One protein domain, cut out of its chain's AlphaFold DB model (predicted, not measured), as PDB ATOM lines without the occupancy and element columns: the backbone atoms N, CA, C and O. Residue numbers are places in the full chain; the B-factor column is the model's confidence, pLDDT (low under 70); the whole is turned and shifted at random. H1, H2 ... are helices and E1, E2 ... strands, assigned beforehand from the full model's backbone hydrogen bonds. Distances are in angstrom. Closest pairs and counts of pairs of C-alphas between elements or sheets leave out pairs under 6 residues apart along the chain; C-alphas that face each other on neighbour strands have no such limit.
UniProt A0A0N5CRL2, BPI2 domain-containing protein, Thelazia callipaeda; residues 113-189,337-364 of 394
ATOM      1  N   ASP A 113      -1.910  45.455  32.438       41.62
ATOM      2  CA  ASP A 113      -0.476  45.176  32.361       41.62
ATOM      3  C   ASP A 113      -0.101  43.757  31.900       41.62
ATOM      4  O   ASP A 113       0.606  42.995  32.551       41.62
ATOM      5  N   GLY A 114      -0.587  43.431  30.701       50.78
ATOM      6  CA  GLY A 114      -0.052  42.388  29.825       50.78
ATOM      7  C   GLY A 114      -0.039  42.902  28.405       50.78
ATOM      8  O   GLY A 114      -0.981  42.668  27.646       50.78
ATOM      9  N   PHE A 115       0.973  43.697  28.069       69.12
ATOM     10  CA  PHE A 115       0.964  44.442  26.821       69.12
ATOM     11  C   PHE A 115       1.165  43.501  25.628       69.12
ATOM     12  O   PHE A 115       2.152  42.775  25.550       69.12
ATOM     13  N   TRP A 116       0.202  43.507  24.707       75.31
ATOM     14  CA  TRP A 116       0.258  42.735  23.468       75.31
ATOM     15  C   TRP A 116       1.538  43.059  22.694       75.31
ATOM     16  O   TRP A 116       1.791  44.227  22.392       75.31
ATOM     17  N   ALA A 117       2.299  42.028  22.334       80.88
ATOM     18  CA  ALA A 117       3.578  42.170  21.646       80.88
ATOM     19  C   ALA A 117       3.626  41.299  20.379       80.88
ATOM     20  O   ALA A 117       3.011  40.231  20.356       80.88
ATOM     21  N   PRO A 118       4.335  41.724  19.319       83.00
ATOM     22  CA  PRO A 118       4.697  40.831  18.227       83.00
ATOM     23  C   PRO A 118       5.802  39.873  18.683       83.00
ATOM     24  O   PRO A 118       6.743  40.275  19.365       83.00
ATOM     25  N   ASP A 119       5.724  38.617  18.263       85.06
ATOM     26  CA  ASP A 119       6.815  37.665  18.435       85.06
ATOM     27  C   ASP A 119       7.984  38.004  17.494       85.06
ATOM     28  O   ASP A 119       7.887  37.849  16.276       85.06
ATOM     29  N   LEU A 120       9.103  38.474  18.046       84.75
ATOM     30  CA  LEU A 120      10.300  38.826  17.272       84.75
ATOM     31  C   LEU A 120      11.274  37.645  17.092       84.75
ATOM     32  O   LEU A 120      12.417  37.849  16.691       84.75
ATOM     33  N   THR A 121      10.843  36.404  17.355       84.44
ATOM     34  CA  THR A 121      11.648  35.205  17.076       84.44
ATOM     35  C   THR A 121      11.941  35.097  15.574       84.44
ATOM     36  O   THR A 121      11.016  35.039  14.761       84.44
ATOM     37  N   LEU A 122      13.222  35.007  15.204       85.56
ATOM     38  CA  LEU A 122      13.651  34.624  13.856       85.56
ATOM     39  C   LEU A 122      13.250  33.165  13.589       85.56
ATOM     40  O   LEU A 122      13.734  32.256  14.261       85.56
ATOM     41  N   ILE A 123      12.379  32.927  12.603       82.06
ATOM     42  CA  ILE A 123      11.970  31.562  12.217       82.06
ATOM     43  C   ILE A 123      13.079  30.869  11.411       82.06
ATOM     44  O   ILE A 123      13.218  29.647  11.452       82.06
ATOM     45  N   TYR A 124      13.849  31.641  10.648       80.81
ATOM     46  CA  TYR A 124      14.915  31.146   9.788       80.81
ATOM     47  C   TYR A 124      16.091  32.118   9.762       80.81
ATOM     48  O   TYR A 124      15.912  33.332   9.888       80.81
ATOM     49  N   SER A 125      17.294  31.574   9.570       85.44
ATOM     50  CA  SER A 125      18.510  32.365   9.381       85.44
ATOM     51  C   SER A 125      18.356  33.328   8.196       85.44
ATOM     52  O   SER A 125      17.792  32.918   7.173       85.44
ATOM     53  N   PRO A 126      18.873  34.568   8.289       90.56
ATOM     54  CA  PRO A 126      18.884  35.495   7.165       90.56
ATOM     55  C   PRO A 126      19.530  34.870   5.925       90.56
ATOM     56  O   PRO A 126      20.585  34.237   6.006       90.56
ATOM     57  N   LYS A 127      18.882  35.046   4.775       89.12
ATOM     58  CA  LYS A 127      19.411  34.689   3.460       89.12
ATOM     59  C   LYS A 127      19.999  35.932   2.821       89.12
ATOM     60  O   LYS A 127      19.341  36.965   2.784       89.12
ATOM     61  N   PHE A 128      21.208  35.794   2.302       91.56
ATOM     62  CA  PHE A 128      21.920  36.833   1.574       91.56
ATOM     63  C   PHE A 128      21.975  36.429   0.101       91.56
ATOM     64  O   PHE A 128      22.283  35.273  -0.204       91.56
ATOM     65  N   SER A 129      21.670  37.364  -0.789       88.19
ATOM     66  CA  SER A 129      21.891  37.250  -2.229       88.19
ATOM     67  C   SER A 129      22.716  38.443  -2.722       88.19
ATOM     68  O   SER A 129      23.035  39.349  -1.952       88.19
ATOM     69  N   ASP A 130      23.043  38.466  -4.014       89.06
ATOM     70  CA  ASP A 130      23.703  39.615  -4.649       89.06
ATOM     71  C   ASP A 130      22.775  40.847  -4.772       89.06
ATOM     72  O   ASP A 130      23.228  41.920  -5.171       89.06
ATOM     73  N   GLN A 131      21.477  40.695  -4.474       86.56
ATOM     74  CA  GLN A 131      20.445  41.728  -4.621       86.56
ATOM     75  C   GLN A 131      19.817  42.147  -3.285       86.56
ATOM     76  O   GLN A 131      19.491  43.317  -3.110       86.56
ATOM     77  N   ASP A 132      19.624  41.206  -2.357       87.69
ATOM     78  CA  ASP A 132      18.807  41.405  -1.161       87.69
ATOM     79  C   ASP A 132      19.269  40.596   0.067       87.69
ATOM     80  O   ASP A 132      20.040  39.635  -0.010       87.69
ATOM     81  N   VAL A 133      18.773  41.012   1.236       90.19
ATOM     82  CA  VAL A 133      18.920  40.289   2.504       90.19
ATOM     83  C   VAL A 133      17.534  40.032   3.079       90.19
ATOM     84  O   VAL A 133      16.847  40.954   3.514       90.19
ATOM     85  N   ILE A 134      17.121  38.765   3.097       88.94
ATOM     86  CA  ILE A 134      15.780  38.344   3.514       88.94
ATOM     87  C   ILE A 134      15.865  37.593   4.842       88.94
ATOM     88  O   ILE A 134      16.513  36.551   4.942       88.94
ATOM     89  N   PHE A 135      15.126  38.055   5.846       89.62
ATOM     90  CA  PHE A 135      14.919  37.341   7.107       89.62
ATOM     91  C   PHE A 135      13.440  37.372   7.501       89.62
ATOM     92  O   PHE A 135      12.690  38.250   7.077       89.62
ATOM     93  N   GLY A 136      13.010  36.396   8.303       87.38
ATOM     94  CA  GLY A 136      11.612  36.248   8.696       87.38
ATOM     95  C   GLY A 136      11.446  36.142  10.196       87.38
ATOM     96  O   GLY A 136      12.007  35.251  10.835       87.38
ATOM     97  N   LEU A 137      10.622  37.036  10.728       88.38
ATOM     98  CA  LEU A 137      10.150  37.004  12.104       88.38
ATOM     99  C   LEU A 137       8.819  36.255  12.170       88.38
ATOM    100  O   LEU A 137       8.054  36.247  11.205       88.38
ATOM    101  N   ASP A 138       8.529  35.658  13.320       87.25
ATOM    102  CA  ASP A 138       7.233  35.036  13.590       87.25
ATOM    103  C   ASP A 138       6.090  36.054  13.500       87.25
ATOM    104  O   ASP A 138       5.073  35.812  12.847       87.25
ATOM    105  N   ALA A 139       6.307  37.221  14.112       87.38
ATOM    106  CA  ALA A 139       5.433  38.389  14.174       87.38
ATOM    107  C   ALA A 139       3.998  38.112  14.664       87.38
ATOM    108  O   ALA A 139       3.182  39.034  14.707       87.38
ATOM    109  N   GLY A 140       3.681  36.876  15.066       89.56
ATOM    110  CA  GLY A 140       2.412  36.515  15.672       89.56
ATOM    111  C   GLY A 140       2.161  37.343  16.928       89.56
ATOM    112  O   GLY A 140       3.082  37.644  17.685       89.56
ATOM    113  N   ALA A 141       0.910  37.730  17.150       88.06
ATOM    114  CA  ALA A 141       0.526  38.413  18.372       88.06
ATOM    115  C   ALA A 141       0.681  37.464  19.569       88.06
ATOM    116  O   ALA A 141       0.183  36.336  19.549       88.06
ATOM    117  N   VAL A 142       1.351  37.960  20.604       87.38
ATOM    118  CA  VAL A 142       1.613  37.290  21.876       87.38
ATOM    119  C   VAL A 142       0.896  38.054  22.982       87.38
ATOM    120  O   VAL A 142       0.951  39.285  23.040       87.38
ATOM    121  N   LEU A 143       0.238  37.319  23.879       85.62
ATOM    122  CA  LEU A 143      -0.506  37.865  25.012       85.62
ATOM    123  C   LEU A 143       0.024  37.260  26.321       85.62
ATOM    124  O   LEU A 143       0.042  36.040  26.469       85.62
ATOM    125  N   TYR A 144       0.494  38.099  27.254       84.12
ATOM    126  CA  TYR A 144       1.196  37.673  28.484       84.12
ATOM    127  C   TYR A 144       2.303  36.621  28.214       84.12
ATOM    128  O   TYR A 144       2.378  35.589  28.879       84.12
ATOM    129  N   GLY A 145       3.120  36.832  27.173       81.19
ATOM    130  CA  GLY A 145       4.182  35.897  26.759       81.19
ATOM    131  C   GLY A 145       3.704  34.603  26.075       81.19
ATOM    132  O   GLY A 145       4.527  33.784  25.672       81.19
ATOM    133  N   ARG A 146       2.391  34.392  25.908       86.62
ATOM    134  CA  ARG A 146       1.814  33.181  25.300       86.62
ATOM    135  C   ARG A 146       1.458  33.418  23.835       86.62
ATOM    136  O   ARG A 146       0.747  34.372  23.526       86.62
ATOM    137  N   LYS A 147       1.916  32.533  22.945       89.56
ATOM    138  CA  LYS A 147       1.551  32.537  21.516       89.56
ATOM    139  C   LYS A 147       0.121  32.018  21.312       89.56
ATOM    140  O   LYS A 147      -0.345  31.161  22.066       89.56
ATOM    141  N   ALA A 148      -0.553  32.482  20.262       89.69
ATOM    142  CA  ALA A 148      -1.889  32.007  19.903       89.69
ATOM    143  C   ALA A 148      -1.895  30.518  19.503       89.69
ATOM    144  O   ALA A 148      -1.035  30.055  18.750       89.69
ATOM    145  N   SER A 149      -2.908  29.773  19.955       88.12
ATOM    146  CA  SER A 149      -3.079  28.346  19.638       88.12
ATOM    147  C   SER A 149      -3.985  28.126  18.420       88.12
ATOM    148  O   SER A 149      -4.945  28.868  18.210       88.12
ATOM    149  N   ASN A 150      -3.737  27.063  17.648       87.31
ATOM    150  CA  ASN A 150      -4.570  26.646  16.509       87.31
ATOM    151  C   ASN A 150      -4.798  27.764  15.467       87.31
ATOM    152  O   ASN A 150      -5.933  28.039  15.070       87.31
ATOM    153  N   VAL A 151      -3.716  28.433  15.057       89.88
ATOM    154  CA  VAL A 151      -3.713  29.417  13.964       89.88
ATOM    155  C   VAL A 151      -2.771  28.925  12.873       89.88
ATOM    156  O   VAL A 151      -1.583  28.726  13.121       89.88
ATOM    157  N   ASN A 152      -3.307  28.723  11.670       87.62
ATOM    158  CA  ASN A 152      -2.531  28.227  10.538       87.62
ATOM    159  C   ASN A 152      -1.554  29.301  10.053       87.62
ATOM    160  O   ASN A 152      -1.943  30.449   9.833       87.62
ATOM    161  N   ARG A 153      -0.294  28.909   9.849       87.75
ATOM    162  CA  ARG A 153       0.671  29.701   9.081       87.75
ATOM    163  C   ARG A 153       0.362  29.497   7.591       87.75
ATOM    164  O   ARG A 153       0.055  28.363   7.222       87.75
ATOM    165  N   PRO A 154       0.389  30.547   6.756       80.69
ATOM    166  CA  PRO A 154       0.254  30.377   5.318       80.69
ATOM    167  C   PRO A 154       1.471  29.646   4.747       80.69
ATOM    168  O   PRO A 154       2.552  29.654   5.343       80.69
ATOM    169  N   ASP A 155       1.280  29.056   3.569       78.19
ATOM    170  CA  ASP A 155       2.363  28.481   2.775       78.19
ATOM    171  C   ASP A 155       3.407  29.541   2.386       78.19
ATOM    172  O   ASP A 155       3.209  30.748   2.564       78.19
ATOM    173  N   MET A 156       4.539  29.080   1.845       78.25
ATOM    174  CA  MET A 156       5.690  29.919   1.506       78.25
ATOM    175  C   MET A 156       5.282  31.147   0.675       78.25
ATOM    176  O   MET A 156       4.845  31.037  -0.471       78.25
ATOM    177  N   LEU A 157       5.429  32.328   1.278       83.88
ATOM    178  CA  LEU A 157       5.040  33.599   0.673       83.88
ATOM    179  C   LEU A 157       5.958  33.916  -0.510       83.88
ATOM    180  O   LEU A 157       7.165  33.676  -0.452       83.88
ATOM    181  N   ASN A 158       5.390  34.479  -1.577       82.50
ATOM    182  CA  ASN A 158       6.183  34.836  -2.745       82.50
ATOM    183  C   ASN A 158       7.028  36.085  -2.466       82.50
ATOM    184  O   ASN A 158       6.507  37.198  -2.494       82.50
ATOM    185  N   VAL A 159       8.325  35.891  -2.226       79.62
ATOM    186  CA  VAL A 159       9.262  36.977  -1.897       79.62
ATOM    187  C   VAL A 159       9.596  37.847  -3.118       79.62
ATOM    188  O   VAL A 159       9.839  39.035  -2.961       79.62
ATOM    189  N   SER A 160       9.454  37.331  -4.348       81.81
ATOM    190  CA  SER A 160       9.576  38.131  -5.587       81.81
ATOM    191  C   SER A 160       8.409  39.106  -5.831       81.81
ATOM    192  O   SER A 160       8.198  39.571  -6.948       81.81
ATOM    193  N   ALA A 161       7.605  39.373  -4.800       80.69
ATOM    194  CA  ALA A 161       6.571  40.397  -4.804       80.69
ATOM    195  C   ALA A 161       7.080  41.785  -4.382       80.69
ATOM    196  O   ALA A 161       6.321  42.742  -4.523       80.69
ATOM    197  N   PHE A 162       8.304  41.879  -3.850       84.88
ATOM    198  CA  PHE A 162       8.940  43.156  -3.530       84.88
ATOM    199  C   PHE A 162       9.242  43.977  -4.792       84.88
ATOM    200  O   PHE A 162       9.527  43.415  -5.852       84.88
ATOM    201  N   GLY A 163       9.156  45.303  -4.667       82.00
ATOM    202  CA  GLY A 163       9.555  46.254  -5.710       82.00
ATOM    203  C   GLY A 163      11.050  46.602  -5.691       82.00
ATOM    204  O   GLY A 163      11.807  46.106  -4.863       82.00
ATOM    205  N   ASP A 164      11.459  47.533  -6.560       85.12
ATOM    206  CA  ASP A 164      12.843  48.035  -6.680       85.12
ATOM    207  C   ASP A 164      13.253  49.017  -5.547       85.12
ATOM    208  O   ASP A 164      14.121  49.871  -5.731       85.12
ATOM    209  N   GLN A 165      12.581  48.963  -4.393       88.94
ATOM    210  CA  GLN A 165      12.720  49.920  -3.286       88.94
ATOM    211  C   GLN A 165      13.698  49.419  -2.219       88.94
ATOM    212  O   GLN A 165      13.900  48.217  -2.055       88.94
ATOM    213  N   MET A 166      14.292  50.341  -1.455       88.06
ATOM    214  CA  MET A 166      15.387  50.007  -0.525       88.06
ATOM    215  C   MET A 166      14.998  49.059   0.622       88.06
ATOM    216  O   MET A 166      15.873  48.419   1.207       88.06
ATOM    217  N   PHE A 167      13.718  48.996   0.997       88.38
ATOM    218  CA  PHE A 167      13.241  48.166   2.101       88.38
ATOM    219  C   PHE A 167      11.818  47.643   1.862       88.38
ATOM    220  O   PHE A 167      10.916  48.386   1.472       88.38
ATOM    221  N   GLY A 168      11.606  46.357   2.155       89.62
ATOM    222  CA  GLY A 168      10.330  45.668   1.977       89.62
ATOM    223  C   GLY A 168       9.893  44.889   3.221       89.62
ATOM    224  O   GLY A 168      10.690  44.205   3.860       89.62
ATOM    225  N   ILE A 169       8.599  44.945   3.549       90.00
ATOM    226  CA  ILE A 169       7.952  44.132   4.588       90.00
ATOM    227  C   ILE A 169       6.784  43.349   3.975       90.00
ATOM    228  O   ILE A 169       5.824  43.937   3.478       90.00
ATOM    229  N   ILE A 170       6.805  42.019   4.098       91.56
ATOM    230  CA  ILE A 170       5.645  41.156   3.821       91.56
ATOM    231  C   ILE A 170       4.950  40.830   5.149       91.56
ATOM    232  O   ILE A 170       5.499  40.123   5.992       91.56
ATOM    233  N   ILE A 171       3.721  41.322   5.334       91.31
ATOM    234  CA  ILE A 171       2.884  41.030   6.507       91.31
ATOM    235  C   ILE A 171       1.839  39.989   6.118       91.31
ATOM    236  O   ILE A 171       0.891  40.274   5.382       91.31
ATOM    237  N   SER A 172       2.007  38.775   6.631       92.69
ATOM    238  CA  SER A 172       1.121  37.652   6.341       92.69
ATOM    239  C   SER A 172      -0.172  37.689   7.156       92.69
ATOM    240  O   SER A 172      -0.237  38.280   8.235       92.69
ATOM    241  N   GLU A 173      -1.217  37.010   6.678       93.12
ATOM    242  CA  GLU A 173      -2.505  36.917   7.376       93.12
ATOM    243  C   GLU A 173      -2.428  36.149   8.707       93.12
ATOM    244  O   GLU A 173      -3.325  36.276   9.540       93.12
ATOM    245  N   TYR A 174      -1.335  35.423   8.964       93.50
ATOM    246  CA  TYR A 174      -1.041  34.821  10.267       93.50
ATOM    247  C   TYR A 174      -1.005  35.867  11.393       93.50
ATOM    248  O   TYR A 174      -1.611  35.669  12.447       93.50
ATOM    249  N   VAL A 175      -0.358  37.012  11.153       91.06
ATOM    250  CA  VAL A 175      -0.171  38.081  12.149       91.06
ATOM    251  C   VAL A 175      -1.512  38.607  12.692       91.06
ATOM    252  O   VAL A 175      -1.741  38.516  13.898       91.06
ATOM    253  N   PRO A 176      -2.469  39.084  11.871       89.44
ATOM    254  CA  PRO A 176      -3.768  39.490  12.396       89.44
ATOM    255  C   PRO A 176      -4.616  38.305  12.897       89.44
ATOM    256  O   PRO A 176      -5.391  38.479  13.836       89.44
ATOM    257  N   ASN A 177      -4.481  37.098  12.334       93.00
ATOM    258  CA  ASN A 177      -5.254  35.937  12.795       93.00
ATOM    259  C   ASN A 177      -4.835  35.444  14.193       93.00
ATOM    260  O   ASN A 177      -5.697  35.037  14.972       93.00
ATOM    261  N   THR A 178      -3.553  35.538  14.561       92.12
ATOM    262  CA  THR A 178      -3.094  35.274  15.940       92.12
ATOM    263  C   THR A 178      -3.663  36.288  16.934       92.12
ATOM    264  O   THR A 178      -4.150  35.892  17.994       92.12
ATOM    265  N   PHE A 179      -3.736  37.570  16.558       87.62
ATOM    266  CA  PHE A 179      -4.417  38.593  17.361       87.62
ATOM    267  C   PHE A 179      -5.900  38.249  17.590       87.62
ATOM    268  O   PHE A 179      -6.372  38.240  18.729       87.62
ATOM    269  N   PHE A 180      -6.640  37.897  16.532       87.31
ATOM    270  CA  PHE A 180      -8.064  37.558  16.659       87.31
ATOM    271  C   PHE A 180      -8.338  36.235  17.385       87.31
ATOM    272  O   PHE A 180      -9.386  36.119  18.025       87.31
ATOM    273  N   ALA A 181      -7.409  35.275  17.354       89.62
ATOM    274  CA  ALA A 181      -7.495  34.063  18.164       89.62
ATOM    275  C   ALA A 181      -7.470  34.395  19.665       89.62
ATOM    276  O   ALA A 181      -8.406  34.029  20.371       89.62
ATOM    277  N   HIS A 182      -6.490  35.179  20.127       86.25
ATOM    278  CA  HIS A 182      -6.433  35.643  21.517       86.25
ATOM    279  C   HIS A 182      -7.666  36.474  21.913       86.25
ATOM    280  O   HIS A 182      -8.249  36.234  22.968       86.25
ATOM    281  N   VAL A 183      -8.123  37.406  21.061       82.00
ATOM    282  CA  VAL A 183      -9.341  38.200  21.335       82.00
ATOM    283  C   VAL A 183     -10.559  37.297  21.558       82.00
ATOM    284  O   VAL A 183     -11.375  37.588  22.427       82.00
ATOM    285  N   TYR A 184     -10.703  36.220  20.785       83.94
ATOM    286  CA  TYR A 184     -11.809  35.274  20.932       83.94
ATOM    287  C   TYR A 184     -11.660  34.380  22.172       83.94
ATOM    288  O   TYR A 184     -12.610  34.256  22.947       83.94
ATOM    289  N   ASP A 185     -10.484  33.777  22.361       84.44
ATOM    290  CA  ASP A 185     -10.228  32.793  23.418       84.44
ATOM    291  C   ASP A 185     -10.372  33.414  24.822       84.44
ATOM    292  O   ASP A 185     -11.008  32.822  25.695       84.44
ATOM    293  N   GLU A 186      -9.903  34.654  25.005       78.94
ATOM    294  CA  GLU A 186     -10.001  35.417  26.262       78.94
ATOM    295  C   GLU A 186     -11.396  36.029  26.518       78.94
ATOM    296  O   GLU A 186     -11.602  36.773  27.476       78.94
ATOM    297  N   ARG A 187     -12.394  35.750  25.663       68.75
ATOM    298  CA  ARG A 187     -13.797  36.216  25.793       68.75
ATOM    299  C   ARG A 187     -13.994  37.740  25.896       68.75
ATOM    300  O   ARG A 187     -15.089  38.201  26.224       68.75
ATOM    301  N   VAL A 188     -12.993  38.521  25.498       63.44
ATOM    302  CA  VAL A 188     -13.025  39.990  25.373       63.44
ATOM    303  C   VAL A 188     -14.216  40.565  24.555       63.44
ATOM    304  O   VAL A 188     -14.646  41.681  24.864       63.44
ATOM    305  N   PRO A 189     -14.821  39.898  23.542       60.31
ATOM    306  CA  PRO A 189     -15.712  40.554  22.586       60.31
ATOM    307  C   PRO A 189     -17.210  40.327  22.860       60.31
ATOM    308  O   PRO A 189     -17.995  40.200  21.919       60.31
ATOM    309  N   MET A 337      14.183  51.404  12.405       68.88
ATOM    310  CA  MET A 337      15.472  51.559  13.071       68.88
ATOM    311  C   MET A 337      15.668  53.026  13.466       68.88
ATOM    312  O   MET A 337      15.095  53.941  12.873       68.88
ATOM    313  N   CYS A 338      16.467  53.269  14.497       71.62
ATOM    314  CA  CYS A 338      16.650  54.618  15.016       71.62
ATOM    315  C   CYS A 338      17.529  55.456  14.080       71.62
ATOM    316  O   CYS A 338      18.576  55.000  13.624       71.62
ATOM    317  N   GLY A 339      17.054  56.662  13.755       70.31
ATOM    318  CA  GLY A 339      17.606  57.491  12.679       70.31
ATOM    319  C   GLY A 339      17.106  57.140  11.270       70.31
ATOM    320  O   GLY A 339      17.579  57.760  10.327       70.31
ATOM    321  N   VAL A 340      16.178  56.184  11.103       79.38
ATOM    322  CA  VAL A 340      15.575  55.843   9.798       79.38
ATOM    323  C   VAL A 340      14.180  56.456   9.650       79.38
ATOM    324  O   VAL A 340      13.279  56.171  10.445       79.38
ATOM    325  N   GLU A 341      13.974  57.225   8.580       80.75
ATOM    326  CA  GLU A 341      12.659  57.707   8.144       80.75
ATOM    327  C   GLU A 341      12.214  56.985   6.865       80.75
ATOM    328  O   GLU A 341      13.018  56.742   5.970       80.75
ATOM    329  N   LEU A 342      10.931  56.608   6.777       81.88
ATOM    330  CA  LEU A 342      10.396  55.862   5.632       81.88
ATOM    331  C   LEU A 342       9.831  56.819   4.578       81.88
ATOM    332  O   LEU A 342       8.873  57.555   4.839       81.88
ATOM    333  N   GLU A 343      10.387  56.765   3.372       83.69
ATOM    334  CA  GLU A 343      10.022  57.620   2.250       83.69
ATOM    335  C   GLU A 343       9.105  56.917   1.247       83.69
ATOM    336  O   GLU A 343       9.374  55.813   0.778       83.69
ATOM    337  N   LYS A 344       8.024  57.617   0.872       84.44
ATOM    338  CA  LYS A 344       7.072  57.223  -0.188       84.44
ATOM    339  C   LYS A 344       6.616  55.747  -0.114       84.44
ATOM    340  O   LYS A 344       6.627  55.068  -1.140       84.44
ATOM    341  N   PRO A 345       6.165  55.244   1.051       85.75
ATOM    342  CA  PRO A 345       5.799  53.842   1.182       85.75
ATOM    343  C   PRO A 345       4.609  53.478   0.282       85.75
ATOM    344  O   PRO A 345       3.526  54.069   0.389       85.75
ATOM    345  N   SER A 346       4.792  52.473  -0.567       88.88
ATOM    346  CA  SER A 346       3.732  51.817  -1.329       88.88
ATOM    347  C   SER A 346       3.148  50.638  -0.556       88.88
ATOM    348  O   SER A 346       3.777  50.049   0.321       88.88
ATOM    349  N   LEU A 347       1.897  50.301  -0.873       90.12
ATOM    350  CA  LEU A 347       1.192  49.173  -0.278       90.12
ATOM    351  C   LEU A 347       0.514  48.371  -1.386       90.12
ATOM    352  O   LEU A 347      -0.316  48.904  -2.126       90.12
ATOM    353  N   SER A 348       0.851  47.088  -1.474       91.50
ATOM    354  CA  SER A 348       0.287  46.144  -2.437       91.50
ATOM    355  C   SER A 348      -0.205  44.865  -1.740       91.50
ATOM    356  O   SER A 348      -0.073  44.700  -0.524       91.50
ATOM    357  N   TYR A 349      -0.855  43.971  -2.491       92.44
ATOM    358  CA  TYR A 349      -1.441  42.746  -1.945       92.44
ATOM    359  C   TYR A 349      -1.094  41.531  -2.797       92.44
ATOM    360  O   TYR A 349      -1.333  41.511  -4.009       92.44
ATOM    361  N   ILE A 350      -0.636  40.475  -2.135       92.19
ATOM    362  CA  ILE A 350      -0.446  39.148  -2.715       92.19
ATOM    363  C   ILE A 350      -1.393  38.139  -2.054       92.19
ATOM    364  O   ILE A 350      -2.271  38.493  -1.265       92.19
ATOM    365  N   HIS A 351      -1.282  36.869  -2.433       92.50
ATOM    366  CA  HIS A 351      -2.019  35.798  -1.768       92.50
ATOM    367  C   HIS A 351      -1.449  35.605  -0.351       92.50
ATOM    368  O   HIS A 351      -0.233  35.531  -0.190       92.50
ATOM    369  N   HIS A 352      -2.317  35.575   0.661       93.56
ATOM    370  CA  HIS A 352      -2.002  35.496   2.095       93.56
ATOM    371  C   HIS A 352      -1.174  36.638   2.719       93.56
ATOM    372  O   HIS A 352      -0.876  36.550   3.913       93.56
ATOM    373  N   ALA A 353      -0.812  37.715   2.005       92.69
ATOM    374  CA  ALA A 353      -0.027  38.804   2.601       92.69
ATOM    375  C   ALA A 353      -0.225  40.199   1.977       92.69
ATOM    376  O   ALA A 353      -0.535  40.349   0.793       92.69
ATOM    377  N   ILE A 354      -0.025  41.224   2.809       92.06
ATOM    378  CA  ILE A 354       0.194  42.620   2.402       92.06
ATOM    379  C   ILE A 354       1.694  42.787   2.160       92.06
ATOM    380  O   ILE A 354       2.488  42.327   2.980       92.06
ATOM    381  N   VAL A 355       2.070  43.472   1.084       92.56
ATOM    382  CA  VAL A 355       3.453  43.911   0.853       92.56
ATOM    383  C   VAL A 355       3.515  45.417   1.073       92.56
ATOM    384  O   VAL A 355       2.629  46.157   0.631       92.56
ATOM    385  N   ILE A 356       4.521  45.853   1.819       91.50
ATOM    386  CA  ILE A 356       4.851  47.251   2.058       91.50
ATOM    387  C   ILE A 356       6.263  47.448   1.538       91.50
ATOM    388  O   ILE A 356       7.196  46.889   2.107       91.50
ATOM    389  N   ASP A 357       6.408  48.253   0.499       91.25
ATOM    390  CA  ASP A 357       7.693  48.594  -0.102       91.25
ATOM    391  C   ASP A 357       7.942  50.082   0.148       91.25
ATOM    392  O   ASP A 357       7.018  50.896   0.065       91.25
ATOM    393  N   THR A 358       9.159  50.460   0.516       89.69
ATOM    394  CA  THR A 358       9.479  51.840   0.884       89.69
ATOM    395  C   THR A 358      10.955  52.115   0.670       89.69
ATOM    396  O   THR A 358      11.804  51.265   0.935       89.69
ATOM    397  N   ASP A 359      11.264  53.331   0.244       89.38
ATOM    398  CA  ASP A 359      12.619  53.841   0.395       89.38
ATOM    399  C   ASP A 359      12.797  54.332   1.832       89.38
ATOM    400  O   ASP A 359      11.823  54.455   2.591       89.38
ATOM    401  N   PHE A 360      14.034  54.608   2.228       87.94
ATOM    402  CA  PHE A 360      14.306  55.211   3.522       87.94
ATOM    403  C   PHE A 360      15.474  56.191   3.459       87.94
ATOM    404  O   PHE A 360      16.434  55.991   2.716       87.94
ATOM    405  N   SER A 361      15.403  57.236   4.277       86.38
ATOM    406  CA  SER A 361      16.528  58.124   4.565       86.38
ATOM    407  C   SER A 361      17.102  57.809   5.946       86.38
ATOM    408  O   SER A 361      16.394  57.347   6.845       86.38
ATOM    409  N   TYR A 362      18.412  58.016   6.097       87.25
ATOM    410  CA  TYR A 362      19.140  57.748   7.334       87.25
ATOM    411  C   TYR A 362      19.876  58.989   7.831       87.25
ATOM    412  O   TYR A 362      20.665  59.588   7.097       87.25
ATOM    413  N   ASP A 363      19.664  59.337   9.099       86.25
ATOM    414  CA  ASP A 363      20.388  60.404   9.787       86.25
ATOM    415  C   ASP A 363      21.813  59.956  10.154       86.25
ATOM    416  O   ASP A 363      22.144  59.579  11.285       86.25
ATOM    417  N   LEU A 364      22.683  60.013   9.144       85.88
ATOM    418  CA  LEU A 364      24.101  59.706   9.274       85.88
ATOM    419  C   LEU A 364      24.813  60.653  10.257       85.88
ATOM    420  O   LEU A 364      25.777  60.239  10.899       85.88
TER     421      LEU A 364
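This is residues 113 to 189 and 337 to 364 of the 394 residues of the protein "BPI2 domain-containing protein" of Thelazia callipaeda (UniProt A0A0N5CRL2). The model is a twisted wall of three strands, E4, E6 and E5, in which the long hairpin of E5 and E6 pairs through E6 with E4; a smaller hairpin, E1 and E2, lies beyond the E4 edge, near it but not joined to the sheet. H1 follows at the end of E4 and extends past the sheet to make one end of the domain, with the short strand E3 beside it, while a long unnamed stretch, residues 144 to 166, leads from E3 to the beginning of E4. The printed part has 105 residues, with one named helix and six named strands, in the order E1 E2 E3 E4 H1 E5 E6, and its class is mixed, helices and strands. The larger sheet has the order E4, E6, E5 and is antiparallel, as is the pair E1 and E2. The whole is only just loose, close to compact, with a radius of gyration of the C-alphas of 15.7 A and spans of 45 by 32 by 26 A.

Begin at the inner strand of the larger sheet, E6, residues 353 to 362. On one side of it look for the edge strand E4, residues 167 to 172, antiparallel at 155 degrees between directions; N 169 and O 356 are 2.8 A apart, within hydrogen-bond range, and so are N 354 and O 171, at 2.9 A. On the other side is the edge strand E5, residues 340 to 350, antiparallel at 162 degrees; E5 and E6 are a hairpin, with N 343 and O 359 at 2.8 A and N 350 and O 353 at 2.9 A. E5 bends by 71 degrees at residue 344. The sheet is twisted, its C-alphas lying up to 4.3 A off the best plane. Next find E2, residues 133 to 137, near E4, with 5 pairs of C-alphas within 10 A but no pair within 8 A. E2 forms a hairpin with E1, residues 122 to 128, antiparallel at 177 degrees; N 127 and O 134 are 2.8 A apart, and N 123 and O 136 are 2.9 A apart. E1 is apart from E4, E5 and E6. H1, residues 174 to 185, is not on the larger sheet, with 2 pairs of C-alphas within 10 A of it. Look next for E3, residues 141 to 143: E3 and H1 have 7 pairs of C-alphas within 8 A, the closest those of Ala 141 and Phe 179, at 5.0 A. E3 pairs with no named strand, but residues 117 to 118 pair antiparallel with its residues 141 to 142, and residues 146 to 147 with its residues 142 to 143. In H1 every O i to N i+4 pair is within hydrogen-bond range.

Find C-alpha 353 at (-0.027, 38.804, 2.601); from there E6 runs 27.4 A to C-alpha 362 at (19.140, 57.748, 7.334). E5 covers 26.3 A from Val 340 to Ile 350, and E4 16.6 A from Phe 167 to Ser 172. H1 runs 16.2 A from Tyr 174 to Asp 185. E1 begins at C-alpha 122, (13.651, 34.624, 13.856), and runs 15.0 A to Phe 128; E2 spans 13.4 A from Val 133 to Leu 137, and E3 6.7 A from Ala 141 to Leu 143.

The C-alphas of Asp 130 and Arg 187, the two farthest apart, are 48.4 A from each other. Residues 190 to 336 are not printed; C-alphas 189 and 337 are 34.4 A apart across this cut, which lies in the link from H1 to E5. Of the links that are printed whole, E3 to E4 is long, with 23 residues, and the others are tight. The mean pLDDT of the printed part is 84.9; residues 113 to 115, 187 to 189 and 337 are under 70.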